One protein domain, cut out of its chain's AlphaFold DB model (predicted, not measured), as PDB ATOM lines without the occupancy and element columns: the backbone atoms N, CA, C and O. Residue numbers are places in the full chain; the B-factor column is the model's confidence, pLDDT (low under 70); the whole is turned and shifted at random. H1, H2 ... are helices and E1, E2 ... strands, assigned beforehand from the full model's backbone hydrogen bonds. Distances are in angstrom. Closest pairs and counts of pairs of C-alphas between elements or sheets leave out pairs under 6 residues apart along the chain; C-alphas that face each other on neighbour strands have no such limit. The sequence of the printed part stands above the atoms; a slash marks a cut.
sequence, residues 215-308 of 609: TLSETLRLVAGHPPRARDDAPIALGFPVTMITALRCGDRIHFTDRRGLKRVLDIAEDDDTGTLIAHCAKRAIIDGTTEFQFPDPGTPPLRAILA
ATOM      1  N   THR A 215      84.906 143.854  70.148       78.88
ATOM      2  CA  THR A 215      84.116 143.439  71.309       78.88
ATOM      3  C   THR A 215      83.720 141.984  71.123       78.88
ATOM      4  O   THR A 215      82.953 141.690  70.213       78.88
ATOM      5  N   LEU A 216      84.199 141.093  71.988       81.06
ATOM      6  CA  LEU A 216      83.791 139.692  71.968       81.06
ATOM      7  C   LEU A 216      82.309 139.557  72.348       81.06
ATOM      8  O   LEU A 216      81.860 140.131  73.348       81.06
ATOM      9  N   SER A 217      81.569 138.799  71.540       74.38
ATOM     10  CA  SER A 217      80.240 138.274  71.859       74.38
ATOM     11  C   SER A 217      80.330 137.171  72.921       74.38
ATOM     12  O   SER A 217      81.411 136.648  73.190       74.38
ATOM     13  N   GLU A 218      79.198 136.804  73.530       84.75
ATOM     14  CA  GLU A 218      79.150 135.713  74.522       84.75
ATOM     15  C   GLU A 218      79.618 134.375  73.943       84.75
ATOM     16  O   GLU A 218      80.219 133.574  74.652       84.75
ATOM     17  N   THR A 219      79.377 134.156  72.651       87.00
ATOM     18  CA  THR A 219      79.836 132.983  71.903       87.00
ATOM     19  C   THR A 219      80.763 133.432  70.783       87.00
ATOM     20  O   THR A 219      80.475 134.422  70.104       87.00
ATOM     21  N   LEU A 220      81.867 132.720  70.596       87.06
ATOM     22  CA  LEU A 220      82.864 132.945  69.553       87.06
ATOM     23  C   LEU A 220      83.387 131.606  69.019       87.06
ATOM     24  O   LEU A 220      83.234 130.565  69.655       87.06
ATOM     25  N   ARG A 221      84.004 131.648  67.840       88.50
ATOM     26  CA  ARG A 221      84.632 130.499  67.182       88.50
ATOM     27  C   ARG A 221      86.148 130.605  67.267       88.50
ATOM     28  O   ARG A 221      86.696 131.687  67.073       88.50
ATOM     29  N   LEU A 222      86.821 129.491  67.517       89.00
ATOM     30  CA  LEU A 222      88.270 129.358  67.442       89.00
ATOM     31  C   LEU A 222      88.616 128.475  66.248       89.00
ATOM     32  O   LEU A 222      88.156 127.340  66.152       89.00
ATOM     33  N   VAL A 223      89.425 129.009  65.342       86.94
ATOM     34  CA  VAL A 223      89.741 128.372  64.060       86.94
ATOM     35  C   VAL A 223      91.239 128.225  63.875       86.94
ATOM     36  O   VAL A 223      92.040 129.022  64.366       86.94
ATOM     37  N   ALA A 224      91.617 127.179  63.154       84.69
ATOM     38  CA  ALA A 224      92.993 126.916  62.782       84.69
ATOM     39  C   ALA A 224      93.426 127.867  61.649       84.69
ATOM     40  O   ALA A 224      92.847 127.858  60.565       84.69
ATOM     41  N   GLY A 225      94.462 128.675  61.879       79.69
ATOM     42  CA  GLY A 225      94.978 129.629  60.895       79.69
ATOM     43  C   GLY A 225      94.151 130.912  60.801       79.69
ATOM     44  O   GLY A 225      93.758 131.470  61.822       79.69
ATOM     45  N   HIS A 226      93.939 131.424  59.587       74.00
ATOM     46  CA  HIS A 226      93.207 132.676  59.384       74.00
ATOM     47  C   HIS A 226      91.699 132.455  59.506       74.00
ATOM     48  O   HIS A 226      91.157 131.577  58.830       74.00
ATOM     49  N   PRO A 227      90.995 133.253  60.324       73.25
ATOM     50  CA  PRO A 227      89.561 133.108  60.445       73.25
ATOM     51  C   PRO A 227      88.836 133.524  59.161       73.25
ATOM     52  O   PRO A 227      89.202 134.525  58.539       73.25
ATOM     53  N   PRO A 228      87.776 132.789  58.770       65.06
ATOM     54  CA  PRO A 228      86.968 133.152  57.619       65.06
ATOM     55  C   PRO A 228      86.263 134.490  57.859       65.06
ATOM     56  O   PRO A 228      85.935 134.868  58.988       65.06
ATOM     57  N   ARG A 229      86.001 135.211  56.768       60.22
ATOM     58  CA  ARG A 229      85.362 136.528  56.798       60.22
ATOM     59  C   ARG A 229      84.005 136.467  57.510       60.22
ATOM     60  O   ARG A 229      83.140 135.669  57.146       60.22
ATOM     61  N   ALA A 230      83.806 137.337  58.501       55.84
ATOM     62  CA  ALA A 230      82.555 137.402  59.252       55.84
ATOM     63  C   ALA A 230      81.371 137.770  58.333       55.84
ATOM     64  O   ALA A 230      81.445 138.735  57.568       55.84
ATOM     65  N   ARG A 231      80.278 137.003  58.421       54.03
ATOM     66  CA  ARG A 231      78.954 137.376  57.892       54.03
ATOM     67  C   ARG A 231      78.219 138.196  58.956       54.03
ATOM     68  O   ARG A 231      78.484 137.989  60.138       54.03
ATOM     69  N   ASP A 232      77.302 139.077  58.551       44.06
ATOM     70  CA  ASP A 232      76.643 140.053  59.447       44.06
ATOM     71  C   ASP A 232      75.910 139.420  60.663       44.06
ATOM     72  O   ASP A 232      75.692 140.120  61.647       44.06
ATOM     73  N   ASP A 233      75.649 138.102  60.654       53.84
ATOM     74  CA  ASP A 233      74.948 137.358  61.719       53.84
ATOM     75  C   ASP A 233      75.766 136.212  62.371       53.84
ATOM     76  O   ASP A 233      75.215 135.394  63.110       53.84
ATOM     77  N   ALA A 234      77.071 136.092  62.092       62.59
ATOM     78  CA  ALA A 234      77.900 134.998  62.619       62.59
ATOM     79  C   ALA A 234      78.679 135.392  63.896       62.59
ATOM     80  O   ALA A 234      79.126 136.537  64.008       62.59
ATOM     81  N   PRO A 235      78.916 134.453  64.839       69.38
ATOM     82  CA  PRO A 235      79.827 134.672  65.963       69.38
ATOM     83  C   PRO A 235      81.228 135.073  65.485       69.38
ATOM     84  O   PRO A 235      81.710 134.568  64.469       69.38
ATOM     85  N   ILE A 236      81.898 135.948  66.238       77.94
ATOM     86  CA  ILE A 236      83.279 136.366  65.949       77.94
ATOM     87  C   ILE A 236      84.195 135.138  65.929       77.94
ATOM     88  O   ILE A 236      84.119 134.303  66.828       77.94
ATOM     89  N   ALA A 237      85.073 135.048  64.927       84.62
ATOM     90  CA  ALA A 237      86.072 133.992  64.811       84.62
ATOM     91  C   ALA A 237      87.479 134.520  65.144       84.62
ATOM     92  O   ALA A 237      87.883 135.573  64.647       84.62
ATOM     93  N   LEU A 238      88.214 133.778  65.975       87.56
ATOM     94  CA  LEU A 238      89.606 134.030  66.346       87.56
ATOM     95  C   LEU A 238      90.486 132.902  65.810       87.56
ATOM     96  O   LEU A 238      90.258 131.730  66.112       87.56
ATOM     97  N   GLY A 239      91.491 133.260  65.022       86.94
ATOM     98  CA  GLY A 239      92.452 132.326  64.460       86.94
ATOM     99  C   GLY A 239      93.648 132.073  65.370       86.94
ATOM    100  O   GLY A 239      94.203 133.013  65.939       86.94
ATOM    101  N   PHE A 240      94.083 130.821  65.474       88.94
ATOM    102  CA  PHE A 240      95.303 130.422  66.186       88.94
ATOM    103  C   PHE A 240      96.064 129.339  65.405       88.94
ATOM    104  O   PHE A 240      95.486 128.709  64.514       88.94
ATOM    105  N   PRO A 241      97.354 129.083  65.702       86.56
ATOM    106  CA  PRO A 241      98.096 127.994  65.071       86.56
ATOM    107  C   PRO A 241      97.351 126.656  65.164       86.56
ATOM    108  O   PRO A 241      96.798 126.321  66.212       86.56
ATOM    109  N   VAL A 242      97.373 125.871  64.081       82.44
ATOM    110  CA  VAL A 242      96.670 124.573  63.982       82.44
ATOM    111  C   VAL A 242      97.003 123.654  65.160       82.44
ATOM    112  O   VAL A 242      96.127 122.995  65.715       82.44
ATOM    113  N   THR A 243      98.268 123.655  65.584       84.56
ATOM    114  CA  THR A 243      98.770 122.868  66.718       84.56
ATOM    115  C   THR A 243      98.086 123.213  68.038       84.56
ATOM    116  O   THR A 243      97.916 122.338  68.876       84.56
ATOM    117  N   MET A 244      97.668 124.464  68.221       87.94
ATOM    118  CA  MET A 244      96.992 124.918  69.434       87.94
ATOM    119  C   MET A 244      95.515 124.554  69.410       87.94
ATOM    120  O   MET A 244      95.001 124.008  70.379       87.94
ATOM    121  N   ILE A 245      94.843 124.796  68.281       87.62
ATOM    122  CA  ILE A 245      93.422 124.462  68.118       87.62
ATOM    123  C   ILE A 245      93.196 122.958  68.285       87.62
ATOM    124  O   ILE A 245      92.324 122.547  69.038       87.62
ATOM    125  N   THR A 246      94.040 122.130  67.665       83.75
ATOM    126  CA  THR A 246      93.945 120.661  67.763       83.75
ATOM    127  C   THR A 246      94.294 120.102  69.149       83.75
ATOM    128  O   THR A 246      93.910 118.972  69.469       83.75
ATOM    129  N   ALA A 247      94.999 120.865  69.989       86.56
ATOM    130  CA  ALA A 247      95.346 120.467  71.353       86.56
ATOM    131  C   ALA A 247      94.229 120.747  72.371       86.56
ATOM    132  O   ALA A 247      94.154 120.052  73.383       86.56
ATOM    133  N   LEU A 248      93.353 121.719  72.100       88.25
ATOM    134  CA  LEU A 248      92.264 122.098  72.999       88.25
ATOM    135  C   LEU A 248      91.191 121.005  73.102       88.25
ATOM    136  O   LEU A 248      90.920 120.259  72.156       88.25
ATOM    137  N   ARG A 249      90.559 120.915  74.270       87.19
ATOM    138  CA  ARG A 249      89.439 120.019  74.575       87.19
ATOM    139  C   ARG A 249      88.294 120.800  75.216       87.19
ATOM    140  O   ARG A 249      88.499 121.843  75.832       87.19
ATOM    141  N   CYS A 250      87.075 120.274  75.099       88.81
ATOM    142  CA  CYS A 250      85.926 120.792  75.842       88.81
ATOM    143  C   CYS A 250      86.253 120.861  77.345       88.81
ATOM    144  O   CYS A 250      86.705 119.878  77.933       88.81
ATOM    145  N   GLY A 251      86.003 122.018  77.961       87.50
ATOM    146  CA  GLY A 251      86.328 122.311  79.358       87.50
ATOM    147  C   GLY A 251      87.658 123.041  79.572       87.50
ATOM    148  O   GLY A 251      87.885 123.547  80.674       87.50
ATOM    149  N   ASP A 252      88.507 123.153  78.548       93.00
ATOM    150  CA  ASP A 252      89.731 123.949  78.628       93.00
ATOM    151  C   ASP A 252      89.432 125.445  78.778       93.00
ATOM    152  O   ASP A 252      88.377 125.950  78.378       93.00
ATOM    153  N   ARG A 253      90.393 126.173  79.359       93.81
ATOM    154  CA  ARG A 253      90.284 127.609  79.626       93.81
ATOM    155  C   ARG A 253      91.455 128.383  79.057       93.81
ATOM    156  O   ARG A 253      92.600 128.158  79.441       93.81
ATOM    157  N   ILE A 254      91.149 129.359  78.208       94.19
ATOM    158  CA  ILE A 254      92.135 130.305  77.682       94.19
ATOM    159  C   ILE A 254      91.991 131.618  78.445       94.19
ATOM    160  O   ILE A 254      90.924 132.236  78.461       94.19
ATOM    161  N   HIS A 255      93.067 132.055  79.088       94.50
ATOM    162  CA  HIS A 255      93.084 133.274  79.889       94.50
ATOM    163  C   HIS A 255      93.642 134.443  79.081       94.50
ATOM    164  O   HIS A 255      94.625 134.291  78.371       94.50
ATOM    165  N   PHE A 256      93.064 135.632  79.213       94.56
ATOM    166  CA  PHE A 256      93.603 136.834  78.573       94.56
ATOM    167  C   PHE A 256      93.283 138.085  79.390       94.56
ATOM    168  O   PHE A 256      92.430 138.068  80.285       94.56
ATOM    169  N   THR A 257      93.974 139.181  79.095       91.44
ATOM    170  CA  THR A 257      93.655 140.504  79.647       91.44
ATOM    171  C   THR A 257      93.110 141.366  78.524       91.44
ATOM    172  O   THR A 257      93.756 141.516  77.493       91.44
ATOM    173  N   ASP A 258      91.902 141.892  78.699       89.25
ATOM    174  CA  ASP A 258      91.263 142.726  77.685       89.25
ATOM    175  C   ASP A 258      91.916 144.124  77.614       89.25
ATOM    176  O   ASP A 258      92.676 144.522  78.499       89.25
ATOM    177  N   ARG A 259      91.588 144.917  76.589       80.25
ATOM    178  CA  ARG A 259      92.146 146.267  76.373       80.25
ATOM    179  C   ARG A 259      91.884 147.239  77.533       80.25
ATOM    180  O   ARG A 259      92.542 148.268  77.650       80.25
ATOM    181  N   ARG A 260      90.916 146.940  78.403       82.75
ATOM    182  CA  ARG A 260      90.603 147.740  79.598       82.75
ATOM    183  C   ARG A 260      91.410 147.288  80.819       82.75
ATOM    184  O   ARG A 260      91.146 147.764  81.919       82.75
ATOM    185  N   GLY A 261      92.351 146.357  80.654       83.88
ATOM    186  CA  GLY A 261      93.148 145.783  81.737       83.88
ATOM    187  C   GLY A 261      92.394 144.747  82.572       83.88
ATOM    188  O   GLY A 261      92.841 144.385  83.660       83.88
ATOM    189  N   LEU A 262      91.233 144.267  82.112       90.44
ATOM    190  CA  LEU A 262      90.411 143.343  82.883       90.44
ATOM    191  C   LEU A 262      90.707 141.895  82.483       90.44
ATOM    192  O   LEU A 262      90.605 141.528  81.313       90.44
ATOM    193  N   LYS A 263      90.999 141.040  83.470       93.75
ATOM    194  CA  LYS A 263      91.212 139.602  83.248       93.75
ATOM    195  C   LYS A 263      89.928 138.921  82.770       93.75
ATOM    196  O   LYS A 263      88.838 139.163  83.308       93.75
ATOM    197  N   ARG A 264      90.052 138.076  81.756       95.00
ATOM    198  CA  ARG A 264      88.965 137.354  81.092       95.00
ATOM    199  C   ARG A 264      89.368 135.909  80.828       95.00
ATOM    200  O   ARG A 264      90.542 135.552  80.909       95.00
ATOM    201  N   VAL A 265      88.354 135.092  80.567       94.25
ATOM    202  CA  VAL A 265      88.479 133.664  80.282       94.25
ATOM    203  C   VAL A 265      87.593 133.343  79.086       94.25
ATOM    204  O   VAL A 265      86.498 133.905  78.967       94.25
ATOM    205  N   LEU A 266      88.100 132.487  78.206       94.12
ATOM    206  CA  LEU A 266      87.328 131.763  77.207       94.12
ATOM    207  C   LEU A 266      87.201 130.315  77.678       94.12
ATOM    208  O   LEU A 266      88.222 129.651  77.858       94.12
ATOM    209  N   ASP A 267      85.973 129.854  77.892       93.69
ATOM    210  CA  ASP A 267      85.672 128.459  78.220       93.69
ATOM    211  C   ASP A 267      85.353 127.703  76.920       93.69
ATOM    212  O   ASP A 267      84.457 128.110  76.175       93.69
ATOM    213  N   ILE A 268      86.095 126.632  76.622       93.50
ATOM    214  CA  ILE A 268      85.889 125.811  75.417       93.50
ATOM    215  C   ILE A 268      84.689 124.882  75.623       93.50
ATOM    216  O   ILE A 268      84.643 124.156  76.618       93.50
ATOM    217  N   ALA A 269      83.729 124.895  74.696       85.31
ATOM    218  CA  ALA A 269      82.428 124.244  74.862       85.31
ATOM    219  C   ALA A 269      82.218 123.022  73.964       85.31
ATOM    220  O   ALA A 269      81.971 121.935  74.470       85.31
ATOM    221  N   GLU A 270      82.302 123.176  72.645       77.56
ATOM    222  CA  GLU A 270      81.974 122.101  71.700       77.56
ATOM    223  C   GLU A 270      82.803 122.255  70.421       77.56
ATOM    224  O   GLU A 270      83.209 123.367  70.082       77.56
ATOM    225  N   ASP A 271      83.084 121.148  69.739       68.06
ATOM    226  CA  ASP A 271      83.625 121.156  68.378       68.06
ATOM    227  C   ASP A 271      82.430 121.184  67.429       68.06
ATOM    228  O   ASP A 271      81.539 120.339  67.549       68.06
ATOM    229  N   ASP A 272      82.351 122.166  66.533       61.78
ATOM    230  CA  ASP A 272      81.400 122.033  65.439       61.78
ATOM    231  C   ASP A 272      81.931 120.951  64.483       61.78
ATOM    232  O   ASP A 272      83.139 120.805  64.307       61.78
ATOM    233  N   ASP A 273      81.053 120.155  63.866       53.09
ATOM    234  CA  ASP A 273      81.427 119.030  62.982       53.09
ATOM    235  C   ASP A 273      82.277 119.443  61.743       53.09
ATOM    236  O   ASP A 273      82.481 118.654  60.819       53.09
ATOM    237  N   THR A 274      82.765 120.690  61.687       58.09
ATOM    238  CA  THR A 274      83.629 121.263  60.653       58.09
ATOM    239  C   THR A 274      85.073 121.523  61.116       58.09
ATOM    240  O   THR A 274      85.869 122.050  60.337       58.09
ATOM    241  N   GLY A 275      85.445 121.125  62.342       62.88
ATOM    242  CA  GLY A 275      86.799 121.294  62.890       62.88
ATOM    243  C   GLY A 275      87.068 122.697  63.446       62.88
ATOM    244  O   GLY A 275      88.214 123.162  63.447       62.88
ATOM    245  N   THR A 276      86.009 123.392  63.871       74.75
ATOM    246  CA  THR A 276      86.055 124.705  64.521       74.75
ATOM    247  C   THR A 276      85.545 124.575  65.953       74.75
ATOM    248  O   THR A 276      84.426 124.132  66.189       74.75
ATOM    249  N   LEU A 277      86.322 125.053  66.927       86.38
ATOM    250  CA  LEU A 277      85.912 125.007  68.332       86.38
ATOM    251  C   LEU A 277      85.023 126.200  68.680       86.38
ATOM    252  O   LEU A 277      85.322 127.344  68.330       86.38
ATOM    253  N   ILE A 278      83.964 125.966  69.445       88.88
ATOM    254  CA  ILE A 278      83.153 127.018  70.052       88.88
ATOM    255  C   ILE A 278      83.687 127.334  71.447       88.88
ATOM    256  O   ILE A 278      83.920 126.448  72.271       88.88
ATOM    257  N   ALA A 279      83.857 128.626  71.716       91.19
ATOM    258  CA  ALA A 279      84.250 129.142  73.015       91.19
ATOM    259  C   ALA A 279      83.238 130.171  73.528       91.19
ATOM    260  O   ALA A 279      82.648 130.940  72.761       91.19
ATOM    261  N   HIS A 280      83.078 130.222  74.846       91.75
ATOM    262  CA  HIS A 280      82.222 131.192  75.512       91.75
ATOM    263  C   HIS A 280      83.034 132.196  76.318       91.75
ATOM    264  O   HIS A 280      83.935 131.838  77.075       91.75
ATOM    265  N   CYS A 281      82.675 133.472  76.191       91.25
ATOM    266  CA  CYS A 281      83.204 134.539  77.025       91.25
ATOM    267  C   CYS A 281      82.082 135.084  77.911       91.25
ATOM    268  O   CYS A 281      81.315 135.955  77.502       91.25
ATOM    269  N   ALA A 282      82.000 134.598  79.153       83.00
ATOM    270  CA  ALA A 282      80.910 134.923  80.082       83.00
ATOM    271  C   ALA A 282      80.766 136.424  80.404       83.00
ATOM    272  O   ALA A 282      79.746 136.867  80.929       83.00
ATOM    273  N   LYS A 283      81.805 137.227  80.153       84.69
ATOM    274  CA  LYS A 283      81.793 138.674  80.380       84.69
ATOM    275  C   LYS A 283      82.290 139.383  79.139       84.69
ATOM    276  O   LYS A 283      83.402 139.120  78.694       84.69
ATOM    277  N   ARG A 284      81.532 140.387  78.688       83.75
ATOM    278  CA  ARG A 284      81.913 141.268  77.578       83.75
ATOM    279  C   ARG A 284      83.377 141.701  77.699       83.75
ATOM    280  O   ARG A 284      83.781 142.303  78.706       83.75
ATOM    281  N   ALA A 285      84.157 141.412  76.668       85.12
ATOM    282  CA  ALA A 285      85.584 141.696  76.585       85.12
ATOM    283  C   ALA A 285      85.886 142.507  75.325       85.12
ATOM    284  O   ALA A 285      85.148 142.432  74.345       85.12
ATOM    285  N   ILE A 286      86.944 143.310  75.375       82.75
ATOM    286  CA  ILE A 286      87.406 144.117  74.247       82.75
ATOM    287  C   ILE A 286      88.846 143.706  73.956       82.75
ATOM    288  O   ILE A 286      89.695 143.881  74.824       82.75
ATOM    289  N   ILE A 287      89.113 143.169  72.773       83.19
ATOM    290  CA  ILE A 287      90.438 142.687  72.364       83.19
ATOM    291  C   ILE A 287      90.916 143.430  71.119       83.19
ATOM    292  O   ILE A 287      90.119 144.037  70.419       83.19
ATOM    293  N   ASP A 288      92.198 143.375  70.817       74.38
ATOM    294  CA  ASP A 288      92.781 143.863  69.565       74.38
ATOM    295  C   ASP A 288      93.954 142.960  69.159       74.38
ATOM    296  O   ASP A 288      94.234 141.965  69.831       74.38
ATOM    297  N   GLY A 289      94.647 143.294  68.068       71.88
ATOM    298  CA  GLY A 289      95.803 142.526  67.590       71.88
ATOM    299  C   GLY A 289      96.987 142.465  68.568       71.88
ATOM    300  O   GLY A 289      97.944 141.739  68.312       71.88
ATOM    301  N   THR A 290      96.950 143.199  69.687       76.31
ATOM    302  CA  THR A 290      97.980 143.128  70.737       76.31
ATOM    303  C   THR A 290      97.572 142.247  71.914       76.31
ATOM    304  O   THR A 290      98.387 141.983  72.793       76.31
ATOM    305  N   THR A 291      96.324 141.770  71.942       83.75
ATOM    306  CA  THR A 291      95.818 140.950  73.041       83.75
ATOM    307  C   THR A 291      96.464 139.567  73.026       83.75
ATOM    308  O   THR A 291      96.359 138.821  72.051       83.75
ATOM    309  N   GLU A 292      97.111 139.225  74.136       91.44
ATOM    310  CA  GLU A 292      97.783 137.946  74.339       91.44
ATOM    311  C   GLU A 292      96.891 136.977  75.125       91.44
ATOM    312  O   GLU A 292      96.295 137.322  76.152       91.44
ATOM    313  N   PHE A 293      96.801 135.754  74.612       93.69
ATOM    314  CA  PHE A 293      95.981 134.658  75.101       93.69
ATOM    315  C   PHE A 293      96.885 133.558  75.653       93.69
ATOM    316  O   PHE A 293      97.705 132.985  74.938       93.69
ATOM    317  N   GLN A 294      96.722 133.258  76.933       94.75
ATOM    318  CA  GLN A 294      97.414 132.188  77.630       94.75
ATOM    319  C   GLN A 294      96.615 130.892  77.504       94.75
ATOM    320  O   GLN A 294      95.502 130.783  78.030       94.75
ATOM    321  N   PHE A 295      97.203 129.919  76.815       92.75
ATOM    322  CA  PHE A 295      96.635 128.587  76.633       92.75
ATOM    323  C   PHE A 295      96.847 127.715  77.890       92.75
ATOM    324  O   PHE A 295      97.725 128.034  78.700       92.75
ATOM    325  N   PRO A 296      96.055 126.637  78.073       88.94
ATOM    326  CA  PRO A 296      96.104 125.790  79.272       88.94
ATOM    327  C   PRO A 296      97.453 125.104  79.523       88.94
ATOM    328  O   PRO A 296      97.774 124.796  80.668       88.94
ATOM    329  N   ASP A 297      98.230 124.845  78.468       83.69
ATOM    330  CA  ASP A 297      99.533 124.191  78.571       83.69
ATOM    331  C   ASP A 297     100.579 125.123  79.226       83.69
ATOM    332  O   ASP A 297     100.908 126.166  78.649       83.69
ATOM    333  N   PRO A 298     101.148 124.763  80.399       67.50
ATOM    334  CA  PRO A 298     102.096 125.603  81.134       67.50
ATOM    335  C   PRO A 298     103.381 125.951  80.369       67.50
ATOM    336  O   PRO A 298     104.064 126.902  80.743       67.50
ATOM    337  N   GLY A 299     103.738 125.175  79.337       73.81
ATOM    338  CA  GLY A 299     104.922 125.413  78.506       73.81
ATOM    339  C   GLY A 299     104.698 126.360  77.324       73.81
ATOM    340  O   GLY A 299     105.668 126.789  76.698       73.81
ATOM    341  N   THR A 300     103.444 126.696  77.007       80.56
ATOM    342  CA  THR A 300     103.102 127.496  75.828       80.56
ATOM    343  C   THR A 300     103.152 128.998  76.158       80.56
ATOM    344  O   THR A 300     102.452 129.447  77.076       80.56
ATOM    345  N   PRO A 301     103.955 129.810  75.439       85.69
ATOM    346  CA  PRO A 301     103.959 131.257  75.630       85.69
ATOM    347  C   PRO A 301     102.603 131.862  75.230       85.69
ATOM    348  O   PRO A 301     101.908 131.286  74.391       85.69
ATOM    349  N   PRO A 302     102.223 133.031  75.776       89.06
ATOM    350  CA  PRO A 302     101.019 133.727  75.343       89.06
ATOM    351  C   PRO A 302     101.012 133.940  73.824       89.06
ATOM    352  O   PRO A 302     102.007 134.372  73.238       89.06
ATOM    353  N   LEU A 303      99.883 133.650  73.185       87.50
ATOM    354  CA  LEU A 303      99.714 133.770  71.739       87.50
ATOM    355  C   LEU A 303      98.764 134.908  71.399       87.50
ATOM    356  O   LEU A 303      97.797 135.161  72.110       87.50
ATOM    357  N   ARG A 304      99.001 135.573  70.273       87.44
ATOM    358  CA  ARG A 304      98.080 136.581  69.742       87.44
ATOM    359  C   ARG A 304      97.106 135.920  68.780       87.44
ATOM    360  O   ARG A 304      97.511 135.095  67.962       87.44
ATOM    361  N   ALA A 305      95.834 136.280  68.896       82.06
ATOM    362  CA  ALA A 305      94.815 135.814  67.968       82.06
ATOM    363  C   ALA A 305      94.996 136.487  66.601       82.06
ATOM    364  O   ALA A 305      95.198 137.699  66.521       82.06
ATOM    365  N   ILE A 306      94.846 135.711  65.533       76.75
ATOM    366  CA  ILE A 306      94.623 136.234  64.189       76.75
ATOM    367  C   ILE A 306      93.159 136.676  64.146       76.75
ATOM    368  O   ILE A 306      92.249 135.857  64.285       76.75
ATOM    369  N   LEU A 307      92.912 137.974  64.013       73.94
ATOM    370  CA  LEU A 307      91.560 138.506  63.856       73.94
ATOM    371  C   LEU A 307      91.169 138.449  62.377       73.94
ATOM    372  O   LEU A 307      92.025 138.567  61.506       73.94
ATOM    373  N   ALA A 308      89.881 138.265  62.079       62.50
ATOM    374  CA  ALA A 308      89.399 138.367  60.703       62.50
ATOM    375  C   ALA A 308      89.604 139.811  60.214       62.50
ATOM    376  O   ALA A 308      88.874 140.722  60.618       62.50
TER     377      ALA A 308
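AT A GLANCE: This is residues 215 to 308 of the 609 residues of the protein "Pyruvate kinase" of Porticoccaceae bacterium (UniProt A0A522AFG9). The domain is a small, nearly closed barrel: one strongly curled sheet of E2, E1, E5, E4, E3 and E7, with the tail at residues 303 to 307 bridging the gap between E7 and E2 by short pairings. E6 lies over one end of the barrel, paired with residues 215 to 216, and the short helix H1 sits at the other end. The printed part has 94 residues, with named elements in the order E1 E2 H1 E3 E4 E5 E6 E7; the sheet is mixed, and the class is mostly strand, though under half of the residues are in named elements. The whole is compact, with a radius of gyration of the C-alphas of 12.1 A and spans of 32 by 31 by 21 A.

HOW THE PARTS SIT: Residues 215 to 216 pair antiparallel with residues 285 to 286 of E6, residues 285 to 287. E1, residues 219 to 224, is parallel to E2, residues 236 to 240, at 32 degrees, with N 221 and O 236 2.8 A apart. E1 is antiparallel to E5, residues 276 to 280, with N 222 and O 277 at 2.7 A. H1, residues 242 to 245, is on the sheet over E1, and the C-alphas of Ala 224 and Val 242 are their closest, 4.5 A apart. H1 is too short for an O i to N i+4 pair; its one O i to N i+3 pair is within range. E3, residues 253 to 257, E4, residues 263 to 272, and E5 form a meander, each strand the antiparallel neighbour of the one before. E3 and E4 are a hairpin, with N 264 and O 256 at 2.8 A, and so are E4 and E5, with N 278 and O 270 at 2.8 A. E4 bends by 51 degrees at residue 269; its pairing is staggered, residues 263 to 267 with E3 and 267 to 272 with E5. E7, residues 292 to 294, is antiparallel to E3, with N 294 and O 255 at 2.7 A. The edge strands E2 and E7 are apart; residues 303 to 304 pair antiparallel with residues 292 to 293 of E7, and residues 306 to 307 with residues 238 to 239 of E2.

IN THESE COORDINATES: E1 begins at C-alpha 219, (79.836, 132.983, 71.903), and is 17.1 A long. E2 measures 13.4 A, H1 5.3 A, E3 13.3 A, E4 26.9 A, E5 13.3 A and E6 6.5 A. E7, 6.6 A, ends at C-alpha 294, (97.414, 132.188, 77.630).

THE WHOLE: The C-alphas of Asp 232 and Gly 299 are the two farthest apart, 37.1 A. The printed part has no cut. The link from E1 to E2 is long, with 11 residues. Residues 228 to 235, 271 to 275, 298 and 308 have pLDDT under 70; the mean of the printed part is 81.7.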